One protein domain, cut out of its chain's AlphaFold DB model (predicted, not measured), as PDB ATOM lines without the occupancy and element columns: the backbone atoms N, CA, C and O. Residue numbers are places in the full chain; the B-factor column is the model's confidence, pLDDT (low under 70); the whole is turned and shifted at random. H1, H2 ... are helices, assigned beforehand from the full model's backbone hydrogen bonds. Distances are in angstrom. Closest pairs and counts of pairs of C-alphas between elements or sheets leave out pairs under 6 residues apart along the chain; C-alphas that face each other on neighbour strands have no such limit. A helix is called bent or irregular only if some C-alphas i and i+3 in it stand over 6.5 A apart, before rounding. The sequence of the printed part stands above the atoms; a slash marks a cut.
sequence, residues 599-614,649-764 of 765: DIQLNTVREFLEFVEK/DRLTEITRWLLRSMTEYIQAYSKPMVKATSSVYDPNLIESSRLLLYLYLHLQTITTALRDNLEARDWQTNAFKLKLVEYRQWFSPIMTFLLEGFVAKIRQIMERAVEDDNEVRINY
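Overview. This is residues 599 to 614 and 649 to 764 of the 765 residues of the protein "Hypothetical protein" of Rotaria sp. Silwood2 (UniProt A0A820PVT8). Four helices, H1, H2, H3 and H5, form a loose up-and-down bundle, each running against the one before it; H3 packs on the other three, and H1 lies on a different side of H3 from H5. The longest helix, H5, is kinked and runs on past the body, so that residues 749 to 764 stick out at one end, while residues 708 to 714, which lead into the small H4, stick out at the other. The printed part has 132 residues with five named helices, in the order H1 to H5, and no named strand: the class is all helix. The whole is loose, with a radius of gyration of the C-alphas of 20.0 A, and it is only just elongated, spanning 70 by 35 by 23 A.

Along the chain. After residues 599 to 601, H1 takes residues 602 to 614, 18.3 A from first to last C-alpha, and begins with C-alpha 602 at (-36.135, -18.930, -15.795). Beyond the cut, H2 takes residues 649 to 670 and is 31.4 A long. H3 takes residues 683 to 708, 37.4 A long, beginning with C-alpha 683 at (-29.356, -18.808, -24.984). H4 is residues 712 to 716. H5, residues 723 to 762, is 59.5 A long and ends with C-alpha 762 at (-8.600, -7.999, -50.914). H5 is irregular, with C-alphas 725 and 728 lying 7.4 A apart, and it has a kink of 40 degrees near residue 736.

Arrangement. H3 is the hub. With residues 687 to 699 alone it touches H1, the same way at a shallow tilt of 22 degrees; the closest C-alphas, of Leu 609 and Leu 695, are 6.2 A apart. H2 and H3 are a helical hairpin at a shallow tilt of 23 degrees, opposite ways, and their closest C-alphas, of Ile 666 and Leu 685, are 6.7 A apart. H5 touches H3 with residues 724 to 738 alone, at a steep tilt of 42 degrees, opposite ways; the C-alphas of Thr 703 and Val 725 come closest, at 6.7 A. H5 touches H2 with residues 723 to 734 alone, the same way at a shallow tilt of 27 degrees, and the closest C-alphas are those of Thr 652 and Leu 724, 5.7 A apart. H1 and H2 are close but not clearly touching, at 7.5 A between the C-alphas of Val 605 and Leu 658. H4 is close to H3 but not clearly touching it, at 6.9 A between the C-alphas of Arg 707 and Trp 715. H1 and H5 are apart. Every O i to N i+4 pair is within hydrogen-bond range in H1, H2, H3 and H4; in H5, 31 of 36 are.

Size, cuts and confidence. The C-alphas farthest apart, of Ala 719 and Tyr 764, are 71.7 A apart. Residues 615 to 648 are not printed, and C-alphas 614 and 649 are 17.7 A apart across the cut. The link from H2 to H3, 12 residues, is long. The mean pLDDT of the printed part is 71.7; it is under 70 at residues 599 to 602, 669 to 684, 709 to 725, 745 and 759 to 764.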
ATOM      1  N   ASP A 599     -30.030 -23.201  -9.532       52.78
ATOM      2  CA  ASP A 599     -30.318 -23.388 -10.984       52.78
ATOM      3  C   ASP A 599     -31.783 -23.309 -11.510       52.78
ATOM      4  O   ASP A 599     -32.034 -23.649 -12.666       52.78
ATOM      5  N   ILE A 600     -32.786 -22.839 -10.747       54.69
ATOM      6  CA  ILE A 600     -34.186 -22.740 -11.248       54.69
ATOM      7  C   ILE A 600     -34.702 -21.294 -11.196       54.69
ATOM      8  O   ILE A 600     -35.506 -20.922 -10.343       54.69
ATOM      9  N   GLN A 601     -34.225 -20.455 -12.122       62.88
ATOM     10  CA  GLN A 601     -34.660 -19.050 -12.222       62.88
ATOM     11  C   GLN A 601     -35.635 -18.786 -13.381       62.88
ATOM     12  O   GLN A 601     -36.671 -18.157 -13.176       62.88
ATOM     13  N   LEU A 602     -35.361 -19.289 -14.592       67.56
ATOM     14  CA  LEU A 602     -36.135 -18.930 -15.795       67.56
ATOM     15  C   LEU A 602     -37.593 -19.422 -15.771       67.56
ATOM     16  O   LEU A 602     -38.487 -18.683 -16.180       67.56
ATOM     17  N   ASN A 603     -37.855 -20.638 -15.278       71.50
ATOM     18  CA  ASN A 603     -39.225 -21.159 -15.177       71.50
ATOM     19  C   ASN A 603     -40.043 -20.379 -14.141       71.50
ATOM     20  O   ASN A 603     -41.161 -19.973 -14.429       71.50
ATOM     21  N   THR A 604     -39.448 -20.061 -12.994       70.56
ATOM     22  CA  THR A 604     -40.085 -19.291 -11.919       70.56
ATOM     23  C   THR A 604     -40.395 -17.851 -12.347       70.56
ATOM     24  O   THR A 604     -41.448 -17.310 -12.016       70.56
ATOM     25  N   VAL A 605     -39.517 -17.236 -13.154       75.19
ATOM     26  CA  VAL A 605     -39.807 -15.957 -13.828       75.19
ATOM     27  C   VAL A 605     -40.978 -16.108 -14.801       75.19
ATOM     28  O   VAL A 605     -41.819 -15.217 -14.851       75.19
ATOM     29  N   ARG A 606     -41.059 -17.209 -15.563       77.56
ATOM     30  CA  ARG A 606     -42.146 -17.462 -16.525       77.56
ATOM     31  C   ARG A 606     -43.496 -17.673 -15.830       77.56
ATOM     32  O   ARG A 606     -44.469 -17.052 -16.236       77.56
ATOM     33  N   GLU A 607     -43.545 -18.450 -14.752       76.06
ATOM     34  CA  GLU A 607     -44.746 -18.645 -13.924       76.06
ATOM     35  C   GLU A 607     -45.242 -17.322 -13.319       76.06
ATOM     36  O   GLU A 607     -46.429 -16.996 -13.395       76.06
ATOM     37  N   PHE A 608     -44.325 -16.502 -12.787       80.12
ATOM     38  CA  PHE A 608     -44.659 -15.155 -12.326       80.12
ATOM     39  C   PHE A 608     -45.117 -14.250 -13.478       80.12
ATOM     40  O   PHE A 608     -46.066 -13.487 -13.312       80.12
ATOM     41  N   LEU A 609     -44.502 -14.347 -14.660       81.88
ATOM     42  CA  LEU A 609     -44.904 -13.576 -15.836       81.88
ATOM     43  C   LEU A 609     -46.327 -13.930 -16.287       81.88
ATOM     44  O   LEU A 609     -47.116 -13.024 -16.531       81.88
ATOM     45  N   GLU A 610     -46.681 -15.216 -16.340       80.94
ATOM     46  CA  GLU A 610     -48.043 -15.666 -16.655       80.94
ATOM     47  C   GLU A 610     -49.068 -15.151 -15.638       80.94
ATOM     48  O   GLU A 610     -50.177 -14.762 -16.013       80.94
ATOM     49  N   PHE A 611     -48.712 -15.124 -14.350       82.31
ATOM     50  CA  PHE A 611     -49.542 -14.521 -13.307       82.31
ATOM     51  C   PHE A 611     -49.721 -13.009 -13.525       82.31
ATOM     52  O   PHE A 611     -50.850 -12.513 -13.528       82.31
ATOM     53  N   VAL A 612     -48.632 -12.276 -13.772       82.19
ATOM     54  CA  VAL A 612     -48.660 -10.824 -14.019       82.19
ATOM     55  C   VAL A 612     -49.399 -10.489 -15.323       82.19
ATOM     56  O   VAL A 612     -50.117  -9.492 -15.375       82.19
ATOM     57  N   GLU A 613     -49.317 -11.330 -16.355       82.69
ATOM     58  CA  GLU A 613     -50.090 -11.192 -17.593       82.69
ATOM     59  C   GLU A 613     -51.595 -11.403 -17.345       82.69
ATOM     60  O   GLU A 613     -52.409 -10.582 -17.783       82.69
ATOM     61  N   LYS A 614     -51.982 -12.458 -16.608       80.44
ATOM     62  CA  LYS A 614     -53.380 -12.700 -16.197       80.44
ATOM     63  C   LYS A 614     -53.923 -11.509 -15.399       80.44
ATOM     64  O   LYS A 614     -54.981 -10.980 -15.736       80.44
ATOM     65  N   ASP A 649     -48.346  -3.791  -2.984       76.19
ATOM     66  CA  ASP A 649     -47.242  -4.009  -2.045       76.19
ATOM     67  C   ASP A 649     -46.625  -5.397  -2.239       76.19
ATOM     68  O   ASP A 649     -45.408  -5.513  -2.392       76.19
ATOM     69  N   ARG A 650     -47.469  -6.428  -2.356       78.00
ATOM     70  CA  ARG A 650     -47.042  -7.810  -2.624       78.00
ATOM     71  C   ARG A 650     -46.349  -7.949  -3.978       78.00
ATOM     72  O   ARG A 650     -45.257  -8.508  -4.065       78.00
ATOM     73  N   LEU A 651     -46.934  -7.374  -5.032       80.75
ATOM     74  CA  LEU A 651     -46.342  -7.370  -6.371       80.75
ATOM     75  C   LEU A 651     -44.996  -6.625  -6.397       80.75
ATOM     76  O   LEU A 651     -44.064  -7.071  -7.065       80.75
ATOM     77  N   THR A 652     -44.870  -5.532  -5.639       81.06
ATOM     78  CA  THR A 652     -43.614  -4.784  -5.462       81.06
ATOM     79  C   THR A 652     -42.531  -5.640  -4.809       81.06
ATOM     80  O   THR A 652     -41.401  -5.668  -5.295       81.06
ATOM     81  N   GLU A 653     -42.856  -6.332  -3.717       80.50
ATOM     82  CA  GLU A 653     -41.904  -7.157  -2.970       80.50
ATOM     83  C   GLU A 653     -41.376  -8.322  -3.817       80.50
ATOM     84  O   GLU A 653     -40.159  -8.450  -3.990       80.50
ATOM     85  N   ILE A 654     -42.277  -9.088  -4.443       78.19
ATOM     86  CA  ILE A 654     -41.919 -10.213  -5.322       78.19
ATOM     87  C   ILE A 654     -41.098  -9.718  -6.522       78.19
ATOM     88  O   ILE A 654     -40.050 -10.286  -6.826       78.19
ATOM     89  N   THR A 655     -41.506  -8.617  -7.166       79.50
ATOM     90  CA  THR A 655     -40.773  -8.046  -8.312       79.50
ATOM     91  C   THR A 655     -39.362  -7.605  -7.921       79.50
ATOM     92  O   THR A 655     -38.406  -7.908  -8.632       79.50
ATOM     93  N   ARG A 656     -39.192  -6.907  -6.789       80.69
ATOM     94  CA  ARG A 656     -37.868  -6.457  -6.320       80.69
ATOM     95  C   ARG A 656     -36.952  -7.631  -5.972       80.69
ATOM     96  O   ARG A 656     -35.767  -7.580  -6.301       80.69
ATOM     97  N   TRP A 657     -37.488  -8.683  -5.349       79.31
ATOM     98  CA  TRP A 657     -36.743  -9.920  -5.101       79.31
ATOM     99  C   TRP A 657     -36.315 -10.576  -6.421       79.31
ATOM    100  O   TRP A 657     -35.133 -10.859  -6.610       79.31
ATOM    101  N   LEU A 658     -37.243 -10.727  -7.371       78.06
ATOM    102  CA  LEU A 658     -36.994 -11.376  -8.659       78.06
ATOM    103  C   LEU A 658     -35.932 -10.635  -9.478       78.06
ATOM    104  O   LEU A 658     -35.024 -11.259 -10.023       78.06
ATOM    105  N   LEU A 659     -36.001  -9.300  -9.515       79.00
ATOM    106  CA  LEU A 659     -35.004  -8.460 -10.183       79.00
ATOM    107  C   LEU A 659     -33.615  -8.622  -9.564       79.00
ATOM    108  O   LEU A 659     -32.630  -8.690 -10.299       79.00
ATOM    109  N   ARG A 660     -33.518  -8.731  -8.235       79.00
ATOM    110  CA  ARG A 660     -32.240  -8.986  -7.562       79.00
ATOM    111  C   ARG A 660     -31.670 -10.352  -7.947       79.00
ATOM    112  O   ARG A 660     -30.530 -10.406  -8.400       79.00
ATOM    113  N   SER A 661     -32.463 -11.418  -7.840       76.19
ATOM    114  CA  SER A 661     -32.053 -12.781  -8.211       76.19
ATOM    115  C   SER A 661     -31.596 -12.860  -9.672       76.19
ATOM    116  O   SER A 661     -30.506 -13.356  -9.958       76.19
ATOM    117  N   MET A 662     -32.361 -12.253 -10.586       75.31
ATOM    118  CA  MET A 662     -32.028 -12.188 -12.013       75.31
ATOM    119  C   MET A 662     -30.792 -11.328 -12.306       75.31
ATOM    120  O   MET A 662     -30.043 -11.639 -13.229       75.31
ATOM    121  N   THR A 663     -30.528 -10.280 -11.517       77.06
ATOM    122  CA  THR A 663     -29.277  -9.507 -11.611       77.06
ATOM    123  C   THR A 663     -28.082 -10.375 -11.229       77.06
ATOM    124  O   THR A 663     -27.091 -10.408 -11.955       77.06
ATOM    125  N   GLU A 664     -28.177 -11.104 -10.112       76.69
ATOM    126  CA  GLU A 664     -27.123 -12.004  -9.631       76.69
ATOM    127  C   GLU A 664     -26.849 -13.131 -10.660       76.69
ATOM    128  O   GLU A 664     -25.688 -13.417 -10.958       76.69
ATOM    129  N   TYR A 665     -27.893 -13.674 -11.303       76.19
ATOM    130  CA  TYR A 665     -27.801 -14.647 -12.405       76.19
ATOM    131  C   TYR A 665     -27.136 -14.073 -13.665       76.19
ATOM    132  O   TYR A 665     -26.120 -14.592 -14.128       76.19
ATOM    133  N   ILE A 666     -27.636 -12.953 -14.195       73.25
ATOM    134  CA  ILE A 666     -27.076 -12.296 -15.388       73.25
ATOM    135  C   ILE A 666     -25.601 -11.913 -15.162       73.25
ATOM    136  O   ILE A 666     -24.772 -12.064 -16.063       73.25
ATOM    137  N   GLN A 667     -25.225 -11.501 -13.947       73.12
ATOM    138  CA  GLN A 667     -23.829 -11.226 -13.584       73.12
ATOM    139  C   GLN A 667     -22.966 -12.489 -13.431       73.12
ATOM    140  O   GLN A 667     -21.754 -12.420 -13.638       73.12
ATOM    141  N   ALA A 668     -23.540 -13.638 -13.070       71.94
ATOM    142  CA  ALA A 668     -22.819 -14.909 -13.031       71.94
ATOM    143  C   ALA A 668     -22.507 -15.417 -14.451       71.94
ATOM    144  O   ALA A 668     -21.349 -15.713 -14.747       71.94
ATOM    145  N   TYR A 669     -23.503 -15.420 -15.344       67.81
ATOM    146  CA  TYR A 669     -23.377 -15.929 -16.721       67.81
ATOM    147  C   TYR A 669     -22.661 -14.979 -17.696       67.81
ATOM    148  O   TYR A 669     -22.196 -15.414 -18.747       67.81
ATOM    149  N   SER A 670     -22.497 -13.696 -17.360       64.69
ATOM    150  CA  SER A 670     -21.727 -12.743 -18.185       64.69
ATOM    151  C   SER A 670     -20.221 -12.719 -17.881       64.69
ATOM    152  O   SER A 670     -19.426 -12.417 -18.773       64.69
ATOM    153  N   LYS A 671     -19.789 -13.099 -16.667       61.19
ATOM    154  CA  LYS A 671     -18.359 -13.169 -16.288       61.19
ATOM    155  C   LYS A 671     -17.490 -14.057 -17.205       61.19
ATOM    156  O   LYS A 671     -16.345 -13.668 -17.448       61.19
ATOM    157  N   PRO A 672     -17.965 -15.200 -17.744       52.88
ATOM    158  CA  PRO A 672     -17.205 -16.007 -18.703       52.88
ATOM    159  C   PRO A 672     -16.993 -15.338 -20.071       52.88
ATOM    160  O   PRO A 672     -15.953 -15.562 -20.691       52.88
ATOM    161  N   MET A 673     -17.929 -14.499 -20.547       48.72
ATOM    162  CA  MET A 673     -17.868 -13.941 -21.912       48.72
ATOM    163  C   MET A 673     -16.669 -13.016 -22.148       48.72
ATOM    164  O   MET A 673     -16.188 -12.925 -23.272       48.72
ATOM    165  N   VAL A 674     -16.122 -12.387 -21.103       49.00
ATOM    166  CA  VAL A 674     -14.938 -11.511 -21.211       49.00
ATOM    167  C   VAL A 674     -13.653 -12.299 -21.545       49.00
ATOM    168  O   VAL A 674     -12.630 -11.703 -21.866       49.00
ATOM    169  N   LYS A 675     -13.677 -13.641 -21.487       44.81
ATOM    170  CA  LYS A 675     -12.504 -14.506 -21.731       44.81
ATOM    171  C   LYS A 675     -12.635 -15.478 -22.910       44.81
ATOM    172  O   LYS A 675     -11.663 -16.168 -23.202       44.81
ATOM    173  N   ALA A 676     -13.789 -15.561 -23.570       44.78
ATOM    174  CA  ALA A 676     -14.035 -16.554 -24.616       44.78
ATOM    175  C   ALA A 676     -14.296 -15.900 -25.980       44.78
ATOM    176  O   ALA A 676     -15.303 -15.227 -26.177       44.78
ATOM    177  N   THR A 677     -13.442 -16.197 -26.960       45.41
ATOM    178  CA  THR A 677     -13.572 -15.833 -28.386       45.41
ATOM    179  C   THR A 677     -14.713 -16.568 -29.120       45.41
ATOM    180  O   THR A 677     -14.717 -16.659 -30.346       45.41
ATOM    181  N   SER A 678     -15.708 -17.086 -28.393       46.88
ATOM    182  CA  SER A 678     -16.883 -17.749 -28.965       46.88
ATOM    183  C   SER A 678     -17.913 -16.717 -29.428       46.88
ATOM    184  O   SER A 678     -18.290 -15.809 -28.690       46.88
ATOM    185  N   SER A 679     -18.386 -16.847 -30.667       50.06
ATOM    186  CA  SER A 679     -19.263 -15.860 -31.310       50.06
ATOM    187  C   SER A 679     -20.737 -15.931 -30.875       50.06
ATOM    188  O   SER A 679     -21.514 -15.044 -31.255       50.06
ATOM    189  N   VAL A 680     -21.101 -16.947 -30.084       52.97
ATOM    190  CA  VAL A 680     -22.474 -17.325 -29.716       52.97
ATOM    191  C   VAL A 680     -22.776 -16.897 -28.276       52.97
ATOM    192  O   VAL A 680     -22.068 -17.274 -27.345       52.97
ATOM    193  N   TYR A 681     -23.831 -16.098 -28.099       57.91
ATOM    194  CA  TYR A 681     -24.374 -15.743 -26.781       57.91
ATOM    195  C   TYR A 681     -25.007 -16.981 -26.132       57.91
ATOM    196  O   TYR A 681     -25.650 -17.765 -26.831       57.91
ATOM    197  N   ASP A 682     -24.892 -17.130 -24.812       63.84
ATOM    198  CA  ASP A 682     -25.627 -18.175 -24.091       63.84
ATOM    199  C   ASP A 682     -27.146 -17.955 -24.288       63.84
ATOM    200  O   ASP A 682     -27.636 -16.849 -24.010       63.84
ATOM    201  N   PRO A 683     -27.915 -18.953 -24.776       65.88
ATOM    202  CA  PRO A 683     -29.356 -18.808 -24.984       65.88
ATOM    203  C   PRO A 683     -30.108 -18.411 -23.703       65.88
ATOM    204  O   PRO A 683     -31.102 -17.686 -23.786       65.88
ATOM    205  N   ASN A 684     -29.607 -18.787 -22.523       68.12
ATOM    206  CA  ASN A 684     -30.194 -18.414 -21.237       68.12
ATOM    207  C   ASN A 684     -30.086 -16.907 -20.954       68.12
ATOM    208  O   ASN A 684     -30.971 -16.317 -20.327       68.12
ATOM    209  N   LEU A 685     -29.030 -16.250 -21.448       71.44
ATOM    210  CA  LEU A 685     -28.846 -14.804 -21.308       71.44
ATOM    211  C   LEU A 685     -29.781 -14.020 -22.251       71.44
ATOM    212  O   LEU A 685     -30.274 -12.947 -21.901       71.44
ATOM    213  N   ILE A 686     -30.095 -14.586 -23.421       71.50
ATOM    214  CA  ILE A 686     -31.113 -14.030 -24.325       71.50
ATOM    215  C   ILE A 686     -32.506 -14.183 -23.698       71.50
ATOM    216  O   ILE A 686     -33.229 -13.192 -23.586       71.50
ATOM    217  N   GLU A 687     -32.876 -15.382 -23.243       74.81
ATOM    218  CA  GLU A 687     -34.198 -15.649 -22.660       74.81
ATOM    219  C   GLU A 687     -34.446 -14.838 -21.375       74.81
ATOM    220  O   GLU A 687     -35.489 -14.195 -21.248       74.81
ATOM    221  N   SER A 688     -33.470 -14.759 -20.460       76.56
ATOM    222  CA  SER A 688     -33.571 -13.906 -19.260       76.56
ATOM    223  C   SER A 688     -33.804 -12.430 -19.600       76.56
ATOM    224  O   SER A 688     -34.683 -11.802 -19.009       76.56
ATOM    225  N   SER A 689     -33.085 -11.877 -20.585       76.62
ATOM    226  CA  SER A 689     -33.284 -10.486 -21.022       76.62
ATOM    227  C   SER A 689     -34.677 -10.244 -21.625       76.62
ATOM    228  O   SER A 689     -35.301  -9.217 -21.344       76.62
ATOM    229  N   ARG A 690     -35.210 -11.212 -22.386       80.38
ATOM    230  CA  ARG A 690     -36.567 -11.161 -22.954       80.38
ATOM    231  C   ARG A 690     -37.624 -11.184 -21.856       80.38
ATOM    232  O   ARG A 690     -38.496 -10.320 -21.850       80.38
ATOM    233  N   LEU A 691     -37.538 -12.132 -20.922       80.81
ATOM    234  CA  LEU A 691     -38.497 -12.270 -19.820       80.81
ATOM    235  C   LEU A 691     -38.546 -11.015 -18.936       80.81
ATOM    236  O   LEU A 691     -39.629 -10.565 -18.567       80.81
ATOM    237  N   LEU A 692     -37.393 -10.396 -18.658       81.69
ATOM    238  CA  LEU A 692     -37.333  -9.126 -17.932       81.69
ATOM    239  C   LEU A 692     -37.997  -7.977 -18.704       81.69
ATOM    240  O   LEU A 692     -38.734  -7.191 -18.108       81.69
ATOM    241  N   LEU A 693     -37.799  -7.889 -20.022       82.38
ATOM    242  CA  LEU A 693     -38.466  -6.878 -20.845       82.38
ATOM    243  C   LEU A 693     -39.991  -7.084 -20.883       82.38
ATOM    244  O   LEU A 693     -40.735  -6.113 -20.743       82.38
ATOM    245  N   TYR A 694     -40.468  -8.327 -21.005       84.25
ATOM    246  CA  TYR A 694     -41.899  -8.632 -20.896       84.25
ATOM    247  C   TYR A 694     -42.455  -8.235 -19.521       84.25
ATOM    248  O   TYR A 694     -43.499  -7.585 -19.454       84.25
ATOM    249  N   LEU A 695     -41.743  -8.540 -18.430       84.19
ATOM    250  CA  LEU A 695     -42.168  -8.159 -17.082       84.19
ATOM    251  C   LEU A 695     -42.274  -6.632 -16.942       84.19
ATOM    252  O   LEU A 695     -43.279  -6.134 -16.440       84.19
ATOM    253  N   TYR A 696     -41.291  -5.882 -17.448       85.19
ATOM    254  CA  TYR A 696     -41.338  -4.417 -17.486       85.19
ATOM    255  C   TYR A 696     -42.571  -3.894 -18.246       85.19
ATOM    256  O   TYR A 696     -43.248  -2.981 -17.769       85.19
ATOM    257  N   LEU A 697     -42.899  -4.483 -19.403       85.88
ATOM    258  CA  LEU A 697     -44.054  -4.081 -20.213       85.88
ATOM    259  C   LEU A 697     -45.395  -4.395 -19.531       85.88
ATOM    260  O   LEU A 697     -46.295  -3.551 -19.556       85.88
ATOM    261  N   HIS A 698     -45.540  -5.550 -18.876       83.94
ATOM    262  CA  HIS A 698     -46.768  -5.874 -18.141       83.94
ATOM    263  C   HIS A 698     -46.923  -5.019 -16.875       83.94
ATOM    264  O   HIS A 698     -48.014  -4.515 -16.619       83.94
ATOM    265  N   LEU A 699     -45.843  -4.745 -16.136       84.69
ATOM    266  CA  LEU A 699     -45.864  -3.813 -14.999       84.69
ATOM    267  C   LEU A 699     -46.189  -2.375 -15.431       84.69
ATOM    268  O   LEU A 699     -46.962  -1.681 -14.763       84.69
ATOM    269  N   GLN A 700     -45.667  -1.933 -16.580       84.88
ATOM    270  CA  GLN A 700     -46.086  -0.677 -17.198       84.88
ATOM    271  C   GLN A 700     -47.582  -0.702 -17.540       84.88
ATOM    272  O   GLN A 700     -48.282   0.243 -17.201       84.88
ATOM    273  N   THR A 701     -48.084  -1.781 -18.148       84.31
ATOM    274  CA  THR A 701     -49.505  -1.919 -18.517       84.31
ATOM    275  C   THR A 701     -50.417  -1.860 -17.286       84.31
ATOM    276  O   THR A 701     -51.401  -1.123 -17.289       84.31
ATOM    277  N   ILE A 702     -50.051  -2.552 -16.201       80.94
ATOM    278  CA  ILE A 702     -50.761  -2.527 -14.913       80.94
ATOM    279  C   ILE A 702     -50.765  -1.114 -14.321       80.94
ATOM    280  O   ILE A 702     -51.824  -0.606 -13.959       80.94
ATOM    281  N   THR A 703     -49.607  -0.451 -14.245       78.62
ATOM    282  CA  THR A 703     -49.514   0.904 -13.672       78.62
ATOM    283  C   THR A 703     -50.241   1.952 -14.515       78.62
ATOM    284  O   THR A 703     -50.884   2.832 -13.943       78.62
ATOM    285  N   THR A 704     -50.222   1.852 -15.851       81.31
ATOM    286  CA  THR A 704     -51.039   2.722 -16.711       81.31
ATOM    287  C   THR A 704     -52.524   2.437 -16.552       81.31
ATOM    288  O   THR A 704     -53.283   3.381 -16.382       81.31
ATOM    289  N   ALA A 705     -52.944   1.168 -16.515       77.62
ATOM    290  CA  ALA A 705     -54.350   0.825 -16.324       77.62
ATOM    291  C   ALA A 705     -54.864   1.343 -14.971       77.62
ATOM    292  O   ALA A 705     -55.869   2.042 -14.935       77.62
ATOM    293  N   LEU A 706     -54.152   1.093 -13.865       76.00
ATOM    294  CA  LEU A 706     -54.522   1.613 -12.540       76.00
ATOM    295  C   LEU A 706     -54.643   3.146 -12.524       76.00
ATOM    296  O   LEU A 706     -55.605   3.665 -11.965       76.00
ATOM    297  N   ARG A 707     -53.724   3.868 -13.178       76.06
ATOM    298  CA  ARG A 707     -53.800   5.331 -13.328       76.06
ATOM    299  C   ARG A 707     -55.018   5.768 -14.150       76.06
ATOM    300  O   ARG A 707     -55.722   6.681 -13.741       76.06
ATOM    301  N   ASP A 708     -55.285   5.113 -15.276       74.25
ATOM    302  CA  ASP A 708     -56.372   5.460 -16.208       74.25
ATOM    303  C   ASP A 708     -57.769   5.017 -15.686       74.25
ATOM    304  O   ASP A 708     -58.813   5.312 -16.289       74.25
ATOM    305  N   ASN A 709     -57.784   4.317 -14.546       69.25
ATOM    306  CA  ASN A 709     -58.953   3.918 -13.759       69.25
ATOM    307  C   ASN A 709     -59.211   4.817 -12.529       69.25
ATOM    308  O   ASN A 709     -60.229   4.633 -11.865       69.25
ATOM    309  N   LEU A 710     -58.331   5.779 -12.230       68.44
ATOM    310  CA  LEU A 710     -58.459   6.725 -11.117       68.44
ATOM    311  C   LEU A 710     -58.773   8.139 -11.620       68.44
ATOM    312  O   LEU A 710     -58.372   8.533 -12.715       68.44
ATOM    313  N   GLU A 711     -59.455   8.937 -10.798       64.81
ATOM    314  CA  GLU A 711     -59.618  10.360 -11.090       64.81
ATOM    315  C   GLU A 711     -58.270  11.091 -10.978       64.81
ATOM    316  O   GLU A 711     -57.469  10.841 -10.075       64.81
ATOM    317  N   ALA A 712     -58.024  12.052 -11.876       56.41
ATOM    318  CA  ALA A 712     -56.740  12.755 -11.966       56.41
ATOM    319  C   ALA A 712     -56.322  13.464 -10.658       56.41
ATOM    320  O   ALA A 712     -55.132  13.677 -10.421       56.41
ATOM    321  N   ARG A 713     -57.292  13.806  -9.800       51.81
ATOM    322  CA  ARG A 713     -57.091  14.436  -8.487       51.81
ATOM    323  C   ARG A 713     -56.570  13.458  -7.423       51.81
ATOM    324  O   ARG A 713     -55.732  13.842  -6.604       51.81
ATOM    325  N   ASP A 714     -57.020  12.209  -7.464       59.38
ATOM    326  CA  ASP A 714     -56.602  11.163  -6.524       59.38
ATOM    327  C   ASP A 714     -55.199  10.651  -6.864       59.38
ATOM    328  O   ASP A 714     -54.391  10.416  -5.972       59.38
ATOM    329  N   TRP A 715     -54.845  10.587  -8.152       63.34
ATOM    330  CA  TRP A 715     -53.477  10.253  -8.570       63.34
ATOM    331  C   TRP A 715     -52.434  11.310  -8.158       63.34
ATOM    332  O   TRP A 715     -51.281  10.982  -7.886       63.34
ATOM    333  N   GLN A 716     -52.817  12.591  -8.128       54.62
ATOM    334  CA  GLN A 716     -51.908  13.702  -7.812       54.62
ATOM    335  C   GLN A 716     -51.768  13.990  -6.311       54.62
ATOM    336  O   GLN A 716     -50.836  14.688  -5.906       54.62
ATOM    337  N   THR A 717     -52.671  13.486  -5.468       52.19
ATOM    338  CA  THR A 717     -52.583  13.697  -4.020       52.19
ATOM    339  C   THR A 717     -51.645  12.672  -3.378       52.19
ATOM    340  O   THR A 717     -51.875  11.467  -3.415       52.19
ATOM    341  N   ASN A 718     -50.597  13.164  -2.704       45.19
ATOM    342  CA  ASN A 718     -49.544  12.384  -2.018       45.19
ATOM    343  C   ASN A 718     -50.028  11.399  -0.920       45.19
ATOM    344  O   ASN A 718     -49.202  10.783  -0.243       45.19
ATOM    345  N   ALA A 719     -51.340  11.241  -0.725       45.38
ATOM    346  CA  ALA A 719     -51.945  10.256   0.168       45.38
ATOM    347  C   ALA A 719     -51.778   8.804  -0.331       45.38
ATOM    348  O   ALA A 719     -51.854   7.874   0.468       45.38
ATOM    349  N   PHE A 720     -51.526   8.604  -1.630       52.47
ATOM    350  CA  PHE A 720     -51.594   7.301  -2.295       52.47
ATOM    351  C   PHE A 720     -50.236   6.858  -2.868       52.47
ATOM    352  O   PHE A 720     -49.983   6.931  -4.069       52.47
ATOM    353  N   LYS A 721     -49.331   6.377  -2.004       58.50
ATOM    354  CA  LYS A 721     -47.998   5.891  -2.417       58.50
ATOM    355  C   LYS A 721     -48.051   4.496  -3.055       58.50
ATOM    356  O   LYS A 721     -47.661   3.511  -2.431       58.50
ATOM    357  N   LEU A 722     -48.468   4.415  -4.320       61.06
ATOM    358  CA  LEU A 722     -48.347   3.194  -5.122       61.06
ATOM    359  C   LEU A 722     -46.860   2.879  -5.374       61.06
ATOM    360  O   LEU A 722     -46.262   3.396  -6.319       61.06
ATOM    361  N   LYS A 723     -46.257   2.017  -4.542       64.88
ATOM    362  CA  LYS A 723     -44.831   1.640  -4.658       64.88
ATOM    363  C   LYS A 723     -44.481   1.122  -6.060       64.88
ATOM    364  O   LYS A 723     -43.387   1.384  -6.547       64.88
ATOM    365  N   LEU A 724     -45.438   0.488  -6.744       66.31
ATOM    366  CA  LEU A 724     -45.299  -0.023  -8.109       66.31
ATOM    367  C   LEU A 724     -44.876   1.034  -9.147       66.31
ATOM    368  O   LEU A 724     -44.283   0.672 -10.156       66.31
ATOM    369  N   VAL A 725     -45.111   2.333  -8.912       67.88
ATOM    370  CA  VAL A 725     -44.664   3.421  -9.814       67.88
ATOM    371  C   VAL A 725     -43.135   3.500  -9.910       67.88
ATOM    372  O   VAL A 725     -42.594   3.893 -10.945       67.88
ATOM    373  N   GLU A 726     -42.419   3.064  -8.874       76.31
ATOM    374  CA  GLU A 726     -40.955   3.031  -8.854       76.31
ATOM    375  C   GLU A 726     -40.353   1.923  -9.738       76.31
ATOM    376  O   GLU A 726     -39.128   1.847  -9.832       76.31
ATOM    377  N   TYR A 727     -41.159   1.093 -10.422       77.81
ATOM    378  CA  TYR A 727     -40.674  -0.016 -11.259       77.81
ATOM    379  C   TYR A 727     -39.519   0.390 -12.192       77.81
ATOM    380  O   TYR A 727     -38.517  -0.314 -12.296       77.81
ATOM    381  N   ARG A 728     -39.582   1.588 -12.790       80.31
ATOM    382  CA  ARG A 728     -38.515   2.134 -13.650       80.31
ATOM    383  C   ARG A 728     -37.160   2.245 -12.947       80.31
ATOM    384  O   ARG A 728     -36.133   2.014 -13.579       80.31
ATOM    385  N   GLN A 729     -37.144   2.578 -11.658       82.56
ATOM    386  CA  GLN A 729     -35.920   2.651 -10.860       82.56
ATOM    387  C   GLN A 729     -35.359   1.253 -10.585       82.56
ATOM    388  O   GLN A 729     -34.151   1.061 -10.673       82.56
ATOM    389  N   TRP A 730     -36.220   0.266 -10.311       81.50
ATOM    390  CA  TRP A 730     -35.792  -1.106 -10.009       81.50
ATOM    391  C   TRP A 730     -35.189  -1.810 -11.234       81.50
ATOM    392  O   TRP A 730     -34.232  -2.564 -11.099       81.50
ATOM    393  N   PHE A 731     -35.714  -1.535 -12.432       82.00
ATOM    394  CA  PHE A 731     -35.179  -2.068 -13.690       82.00
ATOM    395  C   PHE A 731     -33.936  -1.319 -14.204       82.00
ATOM    396  O   PHE A 731     -33.179  -1.886 -14.992       82.00
ATOM    397  N   SER A 732     -33.693  -0.075 -13.770       82.88
ATOM    398  CA  SER A 732     -32.617   0.784 -14.297       82.88
ATOM    399  C   SER A 732     -31.214   0.136 -14.298       82.88
ATOM    400  O   SER A 732     -30.564   0.161 -15.352       82.88
ATOM    401  N   PRO A 733     -30.738  -0.521 -13.212       78.88
ATOM    402  CA  PRO A 733     -29.406  -1.136 -13.194       78.88
ATOM    403  C   PRO A 733     -29.261  -2.266 -14.220       78.88
ATOM    404  O   PRO A 733     -28.247  -2.355 -14.911       78.88
ATOM    405  N   ILE A 734     -30.294  -3.102 -14.363       76.75
ATOM    406  CA  ILE A 734     -30.287  -4.235 -15.297       76.75
ATOM    407  C   ILE A 734     -30.404  -3.742 -16.740       76.75
ATOM    408  O   ILE A 734     -29.686  -4.224 -17.610       76.75
ATOM    409  N   MET A 735     -31.263  -2.754 -17.002       78.69
ATOM    410  CA  MET A 735     -31.406  -2.177 -18.341       78.69
ATOM    411  C   MET A 735     -30.120  -1.484 -18.798       78.69
ATOM    412  O   MET A 735     -29.749  -1.626 -19.958       78.69
ATOM    413  N   THR A 736     -29.401  -0.808 -17.896       80.06
ATOM    414  CA  THR A 736     -28.076  -0.239 -18.201       80.06
ATOM    415  C   THR A 736     -27.089  -1.339 -18.590       80.06
ATOM    416  O   THR A 736     -26.491  -1.271 -19.659       80.06
ATOM    417  N   PHE A 737     -27.004  -2.407 -17.791       76.56
ATOM    418  CA  PHE A 737     -26.137  -3.552 -18.077       76.56
ATOM    419  C   PHE A 737     -26.467  -4.238 -19.421       76.56
ATOM    420  O   PHE A 737     -25.573  -4.550 -20.208       76.56
ATOM    421  N   LEU A 738     -27.755  -4.439 -19.723       74.56
ATOM    422  CA  LEU A 738     -28.199  -5.019 -20.995       74.56
ATOM    423  C   LEU A 738     -27.881  -4.104 -22.190       74.56
ATOM    424  O   LEU A 738     -27.484  -4.600 -23.244       74.56
ATOM    425  N   LEU A 739     -28.011  -2.782 -22.031       79.31
ATOM    426  CA  LEU A 739     -27.651  -1.806 -23.065       79.31
ATOM    427  C   LEU A 739     -26.137  -1.756 -23.311       79.31
ATOM    428  O   LEU A 739     -25.721  -1.707 -24.466       79.31
ATOM    429  N   GLU A 740     -25.310  -1.829 -22.267       77.12
ATOM    430  CA  GLU A 740     -23.848  -1.923 -22.401       77.12
ATOM    431  C   GLU A 740     -23.434  -3.191 -23.166       77.12
ATOM    432  O   GLU A 740     -22.658  -3.112 -24.122       77.12
ATOM    433  N   GLY A 741     -24.019  -4.346 -22.823       70.38
ATOM    434  CA  GLY A 741     -23.815  -5.600 -23.558       70.38
ATOM    435  C   GLY A 741     -24.276  -5.527 -25.021       70.38
ATOM    436  O   GLY A 741     -23.586  -6.010 -25.921       70.38
ATOM    437  N   PHE A 742     -25.403  -4.862 -25.287       74.19
ATOM    438  CA  PHE A 742     -25.919  -4.648 -26.641       74.19
ATOM    439  C   PHE A 742     -25.017  -3.727 -27.479       74.19
ATOM    440  O   PHE A 742     -24.710  -4.051 -28.626       74.19
ATOM    441  N   VAL A 743     -24.520  -2.624 -26.908       76.88
ATOM    442  CA  VAL A 743     -23.569  -1.713 -27.573       76.88
ATOM    443  C   VAL A 743     -22.248  -2.422 -27.878       76.88
ATOM    444  O   VAL A 743     -21.723  -2.283 -28.986       76.88
ATOM    445  N   ALA A 744     -21.733  -3.232 -26.947       72.25
ATOM    446  CA  ALA A 744     -20.557  -4.065 -27.190       72.25
ATOM    447  C   ALA A 744     -20.794  -5.061 -28.341       72.25
ATOM    448  O   ALA A 744     -19.913  -5.255 -29.182       72.25
ATOM    449  N   LYS A 745     -21.999  -5.643 -28.438       69.88
ATOM    450  CA  LYS A 745     -22.348  -6.555 -29.533       69.88
ATOM    451  C   LYS A 745     -22.475  -5.855 -30.884       69.88
ATOM    452  O   LYS A 745     -21.968  -6.390 -31.868       69.88
ATOM    453  N   ILE A 746     -23.098  -4.674 -30.940       76.31
ATOM    454  CA  ILE A 746     -23.147  -3.856 -32.163       76.31
ATOM    455  C   ILE A 746     -21.728  -3.551 -32.639       76.31
ATOM    456  O   ILE A 746     -21.439  -3.758 -33.813       76.31
ATOM    457  N   ARG A 747     -20.829  -3.140 -31.734       77.06
ATOM    458  CA  ARG A 747     -19.430  -2.874 -32.083       77.06
ATOM    459  C   ARG A 747     -18.752  -4.104 -32.694       77.06
ATOM    460  O   ARG A 747     -18.208  -3.989 -33.782       77.06
ATOM    461  N   GLN A 748     -18.892  -5.279 -32.075       75.38
ATOM    462  CA  GLN A 748     -18.336  -6.529 -32.610       75.38
ATOM    463  C   GLN A 748     -18.911  -6.900 -33.992       75.38
ATOM    464  O   GLN A 748     -18.211  -7.472 -34.824       75.38
ATOM    465  N   ILE A 749     -20.195  -6.622 -34.243       77.69
ATOM    466  CA  ILE A 749     -20.828  -6.865 -35.551       77.69
ATOM    467  C   ILE A 749     -20.305  -5.869 -36.593       77.69
ATOM    468  O   ILE A 749     -20.033  -6.271 -37.717       77.69
ATOM    469  N   MET A 750     -20.132  -4.596 -36.225       79.12
ATOM    470  CA  MET A 750     -19.550  -3.578 -37.104       79.12
ATOM    471  C   MET A 750     -18.085  -3.879 -37.437       79.12
ATOM    472  O   MET A 750     -17.703  -3.747 -38.591       79.12
ATOM    473  N   GLU A 751     -17.288  -4.309 -36.456       81.81
ATOM    474  CA  GLU A 751     -15.893  -4.725 -36.651       81.81
ATOM    475  C   GLU A 751     -15.810  -5.884 -37.652       81.81
ATOM    476  O   GLU A 751     -15.132  -5.744 -38.665       81.81
ATOM    477  N   ARG A 752     -16.598  -6.955 -37.466       78.75
ATOM    478  CA  ARG A 752     -16.644  -8.065 -38.435       78.75
ATOM    479  C   ARG A 752     -17.157  -7.656 -39.810       78.75
ATOM    480  O   ARG A 752     -16.582  -8.067 -40.797       78.75
ATOM    481  N   ALA A 753     -18.195  -6.824 -39.898       80.44
ATOM    482  CA  ALA A 753     -18.695  -6.363 -41.195       80.44
ATOM    483  C   ALA A 753     -17.651  -5.520 -41.958       80.44
ATOM    484  O   ALA A 753     -17.644  -5.512 -43.185       80.44
ATOM    485  N   VAL A 754     -16.762  -4.826 -41.237       83.69
ATOM    486  CA  VAL A 754     -15.608  -4.119 -41.814       83.69
ATOM    487  C   VAL A 754     -14.475  -5.089 -42.168       83.69
ATOM    488  O   VAL A 754     -13.815  -4.884 -43.181       83.69
ATOM    489  N   GLU A 755     -14.239  -6.143 -41.384       81.75
ATOM    490  CA  GLU A 755     -13.319  -7.233 -41.747       81.75
ATOM    491  C   GLU A 755     -13.792  -7.946 -43.026       81.75
ATOM    492  O   GLU A 755     -13.023  -8.024 -43.979       81.75
ATOM    493  N   ASP A 756     -15.069  -8.331 -43.105       78.75
ATOM    494  CA  ASP A 756     -15.707  -8.958 -44.269       78.75
ATOM    495  C   ASP A 756     -15.618  -8.056 -45.525       78.75
ATOM    496  O   ASP A 756     -15.240  -8.527 -46.597       78.75
ATOM    497  N   ASP A 757     -15.907  -6.747 -45.422       77.06
ATOM    498  CA  ASP A 757     -15.783  -5.796 -46.551       77.06
ATOM    499  C   ASP A 757     -14.317  -5.610 -47.000       77.06
ATOM    500  O   ASP A 757     -14.026  -5.486 -48.195       77.06
ATOM    501  N   ASN A 758     -13.367  -5.656 -46.059       74.00
ATOM    502  CA  ASN A 758     -11.940  -5.622 -46.373       74.00
ATOM    503  C   ASN A 758     -11.450  -6.937 -47.004       74.00
ATOM    504  O   ASN A 758     -10.679  -6.879 -47.960       74.00
ATOM    505  N   GLU A 759     -11.908  -8.107 -46.548       68.38
ATOM    506  CA  GLU A 759     -11.615  -9.392 -47.195       68.38
ATOM    507  C   GLU A 759     -12.220  -9.462 -48.603       68.38
ATOM    508  O   GLU A 759     -11.548  -9.892 -49.540       68.38
ATOM    509  N   VAL A 760     -13.452  -8.979 -48.799       62.94
ATOM    510  CA  VAL A 760     -14.073  -8.874 -50.131       62.94
ATOM    511  C   VAL A 760     -13.260  -7.953 -51.043       62.94
ATOM    512  O   VAL A 760     -13.050  -8.296 -52.205       62.94
ATOM    513  N   ARG A 761     -12.742  -6.828 -50.531       56.75
ATOM    514  CA  ARG A 761     -11.840  -5.940 -51.285       56.75
ATOM    515  C   ARG A 761     -10.499  -6.584 -51.619       56.75
ATOM    516  O   ARG A 761     -10.040  -6.421 -52.744       56.75
ATOM    517  N   ILE A 762      -9.881  -7.308 -50.687       60.06
ATOM    518  CA  ILE A 762      -8.600  -7.999 -50.914       60.06
ATOM    519  C   ILE A 762      -8.760  -9.128 -51.942       60.06
ATOM    520  O   ILE A 762      -7.882  -9.308 -52.773       60.06
ATOM    521  N   ASN A 763      -9.894  -9.835 -51.950       55.53
ATOM    522  CA  ASN A 763     -10.201 -10.859 -52.958       55.53
ATOM    523  C   ASN A 763     -10.600 -10.285 -54.340       55.53
ATOM    524  O   ASN A 763     -10.781 -11.055 -55.285       55.53
ATOM    525  N   TYR A 764     -10.768  -8.963 -54.466       50.97
ATOM    526  CA  TYR A 764     -11.103  -8.265 -55.720       50.97
ATOM    527  C   TYR A 764      -9.898  -7.584 -56.398       50.97
ATOM    528  O   TYR A 764     -10.059  -7.051 -57.500       50.97
TER     529      TYR A 764